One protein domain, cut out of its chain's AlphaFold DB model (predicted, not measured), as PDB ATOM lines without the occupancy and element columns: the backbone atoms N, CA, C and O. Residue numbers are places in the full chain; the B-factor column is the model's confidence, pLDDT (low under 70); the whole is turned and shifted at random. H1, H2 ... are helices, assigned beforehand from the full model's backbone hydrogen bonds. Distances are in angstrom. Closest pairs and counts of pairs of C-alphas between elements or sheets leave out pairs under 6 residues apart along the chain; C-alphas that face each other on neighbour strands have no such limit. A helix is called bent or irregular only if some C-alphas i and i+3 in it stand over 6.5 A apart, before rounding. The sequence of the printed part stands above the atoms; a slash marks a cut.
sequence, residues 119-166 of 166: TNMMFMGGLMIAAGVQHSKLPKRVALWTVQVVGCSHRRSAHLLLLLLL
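AT A GLANCE: This is residues 119 to 166 of the 166 residues of the protein "(diamondback moth) hypothetical protein" of Plutella xylostella (UniProt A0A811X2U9). Three helices follow one another end to end as a wide, open U: the longest helix, H1, is one arm, H2 is the base, and the shorter H3 is the other arm. The chain turns a corner at each tight link, and no core is formed, with the space between the arms empty. The printed part has 48 residues with three named helices, in the order H1, H2, H3, and no named strand; the class is all helix. The whole is extended, with a radius of gyration of the C-alphas of 17.0 A, and its outline is flat, with spans of 46 by 25 by 9 A.

IN THESE COORDINATES: Begin with the longest helix, H1, residues 119 to 135: find C-alpha 119 at (15.661, 43.325, -30.639), and from there the helix runs 24.3 A to C-alpha 135 at (8.819, 20.576, -35.933). Next look at residues 138 to 151, which make H2, 19.8 A from first to last C-alpha. Last comes H3, residues 156 to 164, 12.2 A long, which ends at C-alpha 164, at (40.326, 19.959, -47.594).

HOW THE PARTS SIT: Start at H1, which touches no helix. Look at Val 133 and Pro 139: their C-alphas, 8.0 A apart, are the closest of H1 and H2, and the two helices are close but not clearly touching. Their lines stand at a steep tilt of 63 degrees, and they run the same way. Further on, H2 and H3 are also close but not clearly touching; their closest C-alphas are those of Val 150 and Ser 157, 7.2 A apart. The lines of H2 and H3 are about perpendicular, at 79 degrees. H1 and H3 are apart. In the backbone of H1, H2 and H3, every O i to N i+4 pair is within hydrogen-bond range, and no helix is bent.

THE WHOLE: The two C-alphas farthest apart are those of Met 121 and Arg 155, at 46.5 A, while the first and last printed C-alphas, of Thr 119 and Leu 166, are 41.5 A apart. Residues 119 to 148, 150 to 156 and 158 to 166 stand free. The printed part has no cut, and it ends at residue 166, the chain's last. The link from H1 to H2, with 2 residues, and the link from H2 to H3, with 4, are both tight. In the B-factor column you will find a mean pLDDT of 76.8 for the printed part; the model's confidence is low, under 70, at residues 149 to 160.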
ATOM      1  N   THR A 119      14.816  44.447 -31.078       87.44
ATOM      2  CA  THR A 119      15.661  43.325 -30.639       87.44
ATOM      3  C   THR A 119      14.883  42.195 -29.952       87.44
ATOM      4  O   THR A 119      15.112  41.024 -30.256       87.44
ATOM      5  N   ASN A 120      13.944  42.513 -29.053       86.62
ATOM      6  CA  ASN A 120      13.148  41.498 -28.352       86.62
ATOM      7  C   ASN A 120      12.171  40.807 -29.313       86.62
ATOM      8  O   ASN A 120      11.991  39.590 -29.242       86.62
ATOM      9  N   MET A 121      11.588  41.559 -30.255       86.94
ATOM     10  CA  MET A 121      10.745  40.983 -31.308       86.94
ATOM     11  C   MET A 121      11.543  40.096 -32.271       86.94
ATOM     12  O   MET A 121      11.067  39.016 -32.619       86.94
ATOM     13  N   MET A 122      12.768  40.481 -32.648       91.62
ATOM     14  CA  MET A 122      13.651  39.641 -33.467       91.62
ATOM     15  C   MET A 122      14.006  38.332 -32.764       91.62
ATOM     16  O   MET A 122      14.005  37.279 -33.400       91.62
ATOM     17  N   PHE A 123      14.266  38.373 -31.455       88.62
ATOM     18  CA  PHE A 123      14.550  37.161 -30.689       88.62
ATOM     19  C   PHE A 123      13.336  36.225 -30.652       88.62
ATOM     20  O   PHE A 123      13.460  35.035 -30.937       88.62
ATOM     21  N   MET A 124      12.144  36.768 -30.385       89.44
ATOM     22  CA  MET A 124      10.890  36.007 -30.410       89.44
ATOM     23  C   MET A 124      10.603  35.413 -31.798       89.44
ATOM     24  O   MET A 124      10.268  34.232 -31.904       89.44
ATOM     25  N   GLY A 125      10.798  36.191 -32.866       92.19
ATOM     26  CA  GLY A 125      10.666  35.724 -34.247       92.19
ATOM     27  C   GLY A 125      11.673  34.624 -34.595       92.19
ATOM     28  O   GLY A 125      11.297  33.599 -35.164       92.19
ATOM     29  N   GLY A 126      12.931  34.776 -34.176       92.12
ATOM     30  CA  GLY A 126      13.978  33.768 -34.350       92.12
ATOM     31  C   GLY A 126      13.664  32.460 -33.623       92.12
ATOM     32  O   GLY A 126      13.809  31.385 -34.207       92.12
ATOM     33  N   LEU A 127      13.158  32.533 -32.386       89.56
ATOM     34  CA  LEU A 127      12.706  31.361 -31.632       89.56
ATOM     35  C   LEU A 127      11.508  30.674 -32.299       89.56
ATOM     36  O   LEU A 127      11.478  29.446 -32.379       89.56
ATOM     37  N   MET A 128      10.547  31.443 -32.811       93.12
ATOM     38  CA  MET A 128       9.376  30.914 -33.512       93.12
ATOM     39  C   MET A 128       9.770  30.196 -34.812       93.12
ATOM     40  O   MET A 128       9.298  29.086 -35.072       93.12
ATOM     41  N   ILE A 129      10.695  30.771 -35.586       93.25
ATOM     42  CA  ILE A 129      11.262  30.129 -36.781       93.25
ATOM     43  C   ILE A 129      12.038  28.865 -36.391       93.25
ATOM     44  O   ILE A 129      11.817  27.804 -36.979       93.25
ATOM     45  N   ALA A 130      12.902  28.937 -35.374       89.38
ATOM     46  CA  ALA A 130      13.659  27.785 -34.886       89.38
ATOM     47  C   ALA A 130      12.734  26.638 -34.442       89.38
ATOM     48  O   ALA A 130      12.982  25.483 -34.793       89.38
ATOM     49  N   ALA A 131      11.635  26.940 -33.743       86.56
ATOM     50  CA  ALA A 131      10.626  25.959 -33.341       86.56
ATOM     51  C   ALA A 131       9.883  25.350 -34.545       86.56
ATOM     52  O   ALA A 131       9.683  24.134 -34.598       86.56
ATOM     53  N   GLY A 132       9.537  26.157 -35.555       90.88
ATOM     54  CA  GLY A 132       8.953  25.661 -36.806       90.88
ATOM     55  C   GLY A 132       9.890  24.702 -37.556       90.88
ATOM     56  O   GLY A 132       9.484  23.621 -38.002       90.88
ATOM     57  N   VAL A 133      11.180  25.039 -37.623       87.25
ATOM     58  CA  VAL A 133      12.220  24.185 -38.222       87.25
ATOM     59  C   VAL A 133      12.412  22.894 -37.416       87.25
ATOM     60  O   VAL A 133      12.549  21.816 -38.004       87.25
ATOM     61  N   GLN A 134      12.358  22.960 -36.082       82.75
ATOM     62  CA  GLN A 134      12.412  21.774 -35.219       82.75
ATOM     63  C   GLN A 134      11.225  20.831 -35.460       82.75
ATOM     64  O   GLN A 134      11.418  19.613 -35.553       82.75
ATOM     65  N   HIS A 135      10.016  21.372 -35.639       84.12
ATOM     66  CA  HIS A 135       8.819  20.576 -35.933       84.12
ATOM     67  C   HIS A 135       8.899  19.866 -37.297       84.12
ATOM     68  O   HIS A 135       8.342  18.783 -37.487       84.12
ATOM     69  N   SER A 136       9.691  20.407 -38.225       81.69
ATOM     70  CA  SER A 136       9.865  19.879 -39.584       81.69
ATOM     71  C   SER A 136      10.748  18.617 -39.662       81.69
ATOM     72  O   SER A 136      11.107  18.181 -40.753       81.69
ATOM     73  N   LYS A 137      11.130  18.010 -38.522       76.56
ATOM     74  CA  LYS A 137      12.026  16.830 -38.404       76.56
ATOM     75  C   LYS A 137      13.394  16.994 -39.099       76.56
ATOM     76  O   LYS A 137      14.166  16.035 -39.158       76.56
ATOM     77  N   LEU A 138      13.738  18.203 -39.548       77.00
ATOM     78  CA  LEU A 138      15.028  18.552 -40.146       77.00
ATOM     79  C   LEU A 138      16.212  18.209 -39.225       77.00
ATOM     80  O   LEU A 138      17.134  17.551 -39.704       77.00
ATOM     81  N   PRO A 139      16.176  18.502 -37.905       78.06
ATOM     82  CA  PRO A 139      17.274  18.139 -37.005       78.06
ATOM     83  C   PRO A 139      17.521  16.627 -36.920       78.06
ATOM     84  O   PRO A 139      18.665  16.192 -36.831       78.06
ATOM     85  N   LYS A 140      16.464  15.805 -37.012       77.94
ATOM     86  CA  LYS A 140      16.588  14.336 -37.036       77.94
ATOM     87  C   LYS A 140      17.238  13.851 -38.332       77.94
ATOM     88  O   LYS A 140      18.044  12.928 -38.298       77.94
ATOM     89  N   ARG A 141      16.916  14.488 -39.462       79.50
ATOM     90  CA  ARG A 141      17.518  14.178 -40.767       79.50
ATOM     91  C   ARG A 141      19.008  14.528 -40.796       79.50
ATOM     92  O   ARG A 141      19.794  13.727 -41.287       79.50
ATOM     93  N   VAL A 142      19.386  15.668 -40.211       81.75
ATOM     94  CA  VAL A 142      20.789  16.088 -40.043       81.75
ATOM     95  C   VAL A 142      21.540  15.135 -39.109       81.75
ATOM     96  O   VAL A 142      22.626  14.688 -39.456       81.75
ATOM     97  N   ALA A 143      20.942  14.743 -37.978       81.38
ATOM     98  CA  ALA A 143      21.554  13.791 -37.049       81.38
ATOM     99  C   ALA A 143      21.834  12.426 -37.703       81.38
ATOM    100  O   ALA A 143      22.925  11.878 -37.545       81.38
ATOM    101  N   LEU A 144      20.880  11.899 -38.480       76.62
ATOM    102  CA  LEU A 144      21.071  10.654 -39.231       76.62
ATOM    103  C   LEU A 144      22.163  10.794 -40.299       76.62
ATOM    104  O   LEU A 144      23.002   9.905 -40.416       76.62
ATOM    105  N   TRP A 145      22.209  11.923 -41.015       79.00
ATOM    106  CA  TRP A 145      23.280  12.230 -41.968       79.00
ATOM    107  C   TRP A 145      24.662  12.206 -41.307       79.00
ATOM    108  O   TRP A 145      25.566  11.533 -41.798       79.00
ATOM    109  N   THR A 146      24.831  12.878 -40.165       77.62
ATOM    110  CA  THR A 146      26.109  12.890 -39.437       77.62
ATOM    111  C   THR A 146      26.511  11.488 -38.975       77.62
ATOM    112  O   THR A 146      27.674  11.112 -39.118       77.62
ATOM    113  N   VAL A 147      25.567  10.678 -38.485       80.69
ATOM    114  CA  VAL A 147      25.841   9.287 -38.079       80.69
ATOM    115  C   VAL A 147      26.216   8.408 -39.272       80.69
ATOM    116  O   VAL A 147      27.128   7.598 -39.146       80.69
ATOM    117  N   GLN A 148      25.588   8.571 -40.439       70.12
ATOM    118  CA  GLN A 148      25.958   7.824 -41.650       70.12
ATOM    119  C   GLN A 148      27.341   8.226 -42.185       70.12
ATOM    120  O   GLN A 148      28.115   7.364 -42.603       70.12
ATOM    121  N   VAL A 149      27.690   9.515 -42.117       68.88
ATOM    122  CA  VAL A 149      29.024  10.016 -42.491       68.88
ATOM    123  C   VAL A 149      30.109   9.487 -41.542       68.88
ATOM    124  O   VAL A 149      31.182   9.098 -41.998       68.88
ATOM    125  N   VAL A 150      29.836   9.420 -40.236       68.69
ATOM    126  CA  VAL A 150      30.788   8.916 -39.226       68.69
ATOM    127  C   VAL A 150      30.856   7.380 -39.204       68.69
ATOM    128  O   VAL A 150      31.941   6.814 -39.063       68.69
ATOM    129  N   GLY A 151      29.725   6.693 -39.379       59.47
ATOM    130  CA  GLY A 151      29.599   5.236 -39.289       59.47
ATOM    131  C   GLY A 151      30.188   4.468 -40.476       59.47
ATOM    132  O   GLY A 151      30.604   3.325 -40.311       59.47
ATOM    133  N   CYS A 152      30.292   5.086 -41.656       54.41
ATOM    134  CA  CYS A 152      30.818   4.410 -42.846       54.41
ATOM    135  C   CYS A 152      32.346   4.435 -42.981       54.41
ATOM    136  O   CYS A 152      32.878   3.680 -43.797       54.41
ATOM    137  N   SER A 153      33.095   5.255 -42.232       49.16
ATOM    138  CA  SER A 153      34.558   5.150 -42.244       49.16
ATOM    139  C   SER A 153      35.253   6.027 -41.199       49.16
ATOM    140  O   SER A 153      35.495   7.210 -41.428       49.16
ATOM    141  N   HIS A 154      35.756   5.416 -40.126       53.47
ATOM    142  CA  HIS A 154      36.772   6.049 -39.273       53.47
ATOM    143  C   HIS A 154      38.055   6.420 -40.060       53.47
ATOM    144  O   HIS A 154      38.842   7.251 -39.620       53.47
ATOM    145  N   ARG A 155      38.268   5.838 -41.255       55.66
ATOM    146  CA  ARG A 155      39.494   5.996 -42.056       55.66
ATOM    147  C   ARG A 155      39.371   6.992 -43.224       55.66
ATOM    148  O   ARG A 155      40.391   7.517 -43.656       55.66
ATOM    149  N   ARG A 156      38.161   7.294 -43.729       55.94
ATOM    150  CA  ARG A 156      37.947   8.276 -44.821       55.94
ATOM    151  C   ARG A 156      37.624   9.688 -44.331       55.94
ATOM    152  O   ARG A 156      38.002  10.631 -45.017       55.94
ATOM    153  N   SER A 157      37.020   9.863 -43.154       58.75
ATOM    154  CA  SER A 157      36.732  11.211 -42.627       58.75
ATOM    155  C   SER A 157      38.007  11.993 -42.298       58.75
ATOM    156  O   SER A 157      38.079  13.183 -42.578       58.75
ATOM    157  N   ALA A 158      39.052  11.315 -41.807       62.47
ATOM    158  CA  ALA A 158      40.371  11.921 -41.620       62.47
ATOM    159  C   ALA A 158      41.029  12.313 -42.956       62.47
ATOM    160  O   ALA A 158      41.640  13.368 -43.051       62.47
ATOM    161  N   HIS A 159      40.863  11.502 -44.008       69.25
ATOM    162  CA  HIS A 159      41.470  11.751 -45.320       69.25
ATOM    163  C   HIS A 159      40.759  12.861 -46.109       69.25
ATOM    164  O   HIS A 159      41.410  13.604 -46.839       69.25
ATOM    165  N   LEU A 160      39.438  12.993 -45.951       67.88
ATOM    166  CA  LEU A 160      38.649  14.081 -46.535       67.88
ATOM    167  C   LEU A 160      38.936  15.418 -45.833       67.88
ATOM    168  O   LEU A 160      39.010  16.441 -46.497       67.88
ATOM    169  N   LEU A 161      39.148  15.399 -44.511       70.38
ATOM    170  CA  LEU A 161      39.547  16.575 -43.730       70.38
ATOM    171  C   LEU A 161      40.989  17.015 -44.052       70.38
ATOM    172  O   LEU A 161      41.252  18.209 -44.135       70.38
ATOM    173  N   LEU A 162      41.903  16.061 -44.279       73.19
ATOM    174  CA  LEU A 162      43.296  16.329 -44.661       73.19
ATOM    175  C   LEU A 162      43.423  16.860 -46.105       73.19
ATOM    176  O   LEU A 162      44.253  17.724 -46.343       73.19
ATOM    177  N   LEU A 163      42.592  16.390 -47.047       72.94
ATOM    178  CA  LEU A 163      42.533  16.892 -48.436       72.94
ATOM    179  C   LEU A 163      41.812  18.242 -48.587       72.94
ATOM    180  O   LEU A 163      41.970  18.893 -49.607       72.94
ATOM    181  N   LEU A 164      40.986  18.644 -47.616       71.44
ATOM    182  CA  LEU A 164      40.326  19.959 -47.594       71.44
ATOM    183  C   LEU A 164      41.197  21.055 -46.961       71.44
ATOM    184  O   LEU A 164      40.876  22.233 -47.097       71.44
ATOM    185  N   LEU A 165      42.253  20.671 -46.237       73.06
ATOM    186  CA  LEU A 165      43.192  21.568 -45.552       73.06
ATOM    187  C   LEU A 165      44.516  21.777 -46.313       73.06
ATOM    188  O   LEU A 165      45.352  22.546 -45.838       73.06
ATOM    189  N   LEU A 166      44.710  21.100 -47.449       73.31
ATOM    190  CA  LEU A 166      45.923  21.101 -48.276       73.31
ATOM    191  C   LEU A 166      45.568  21.580 -49.687       73.31
ATOM    192  O   LEU A 166      46.317  22.427 -50.218       73.31
TER     193      LEU A 166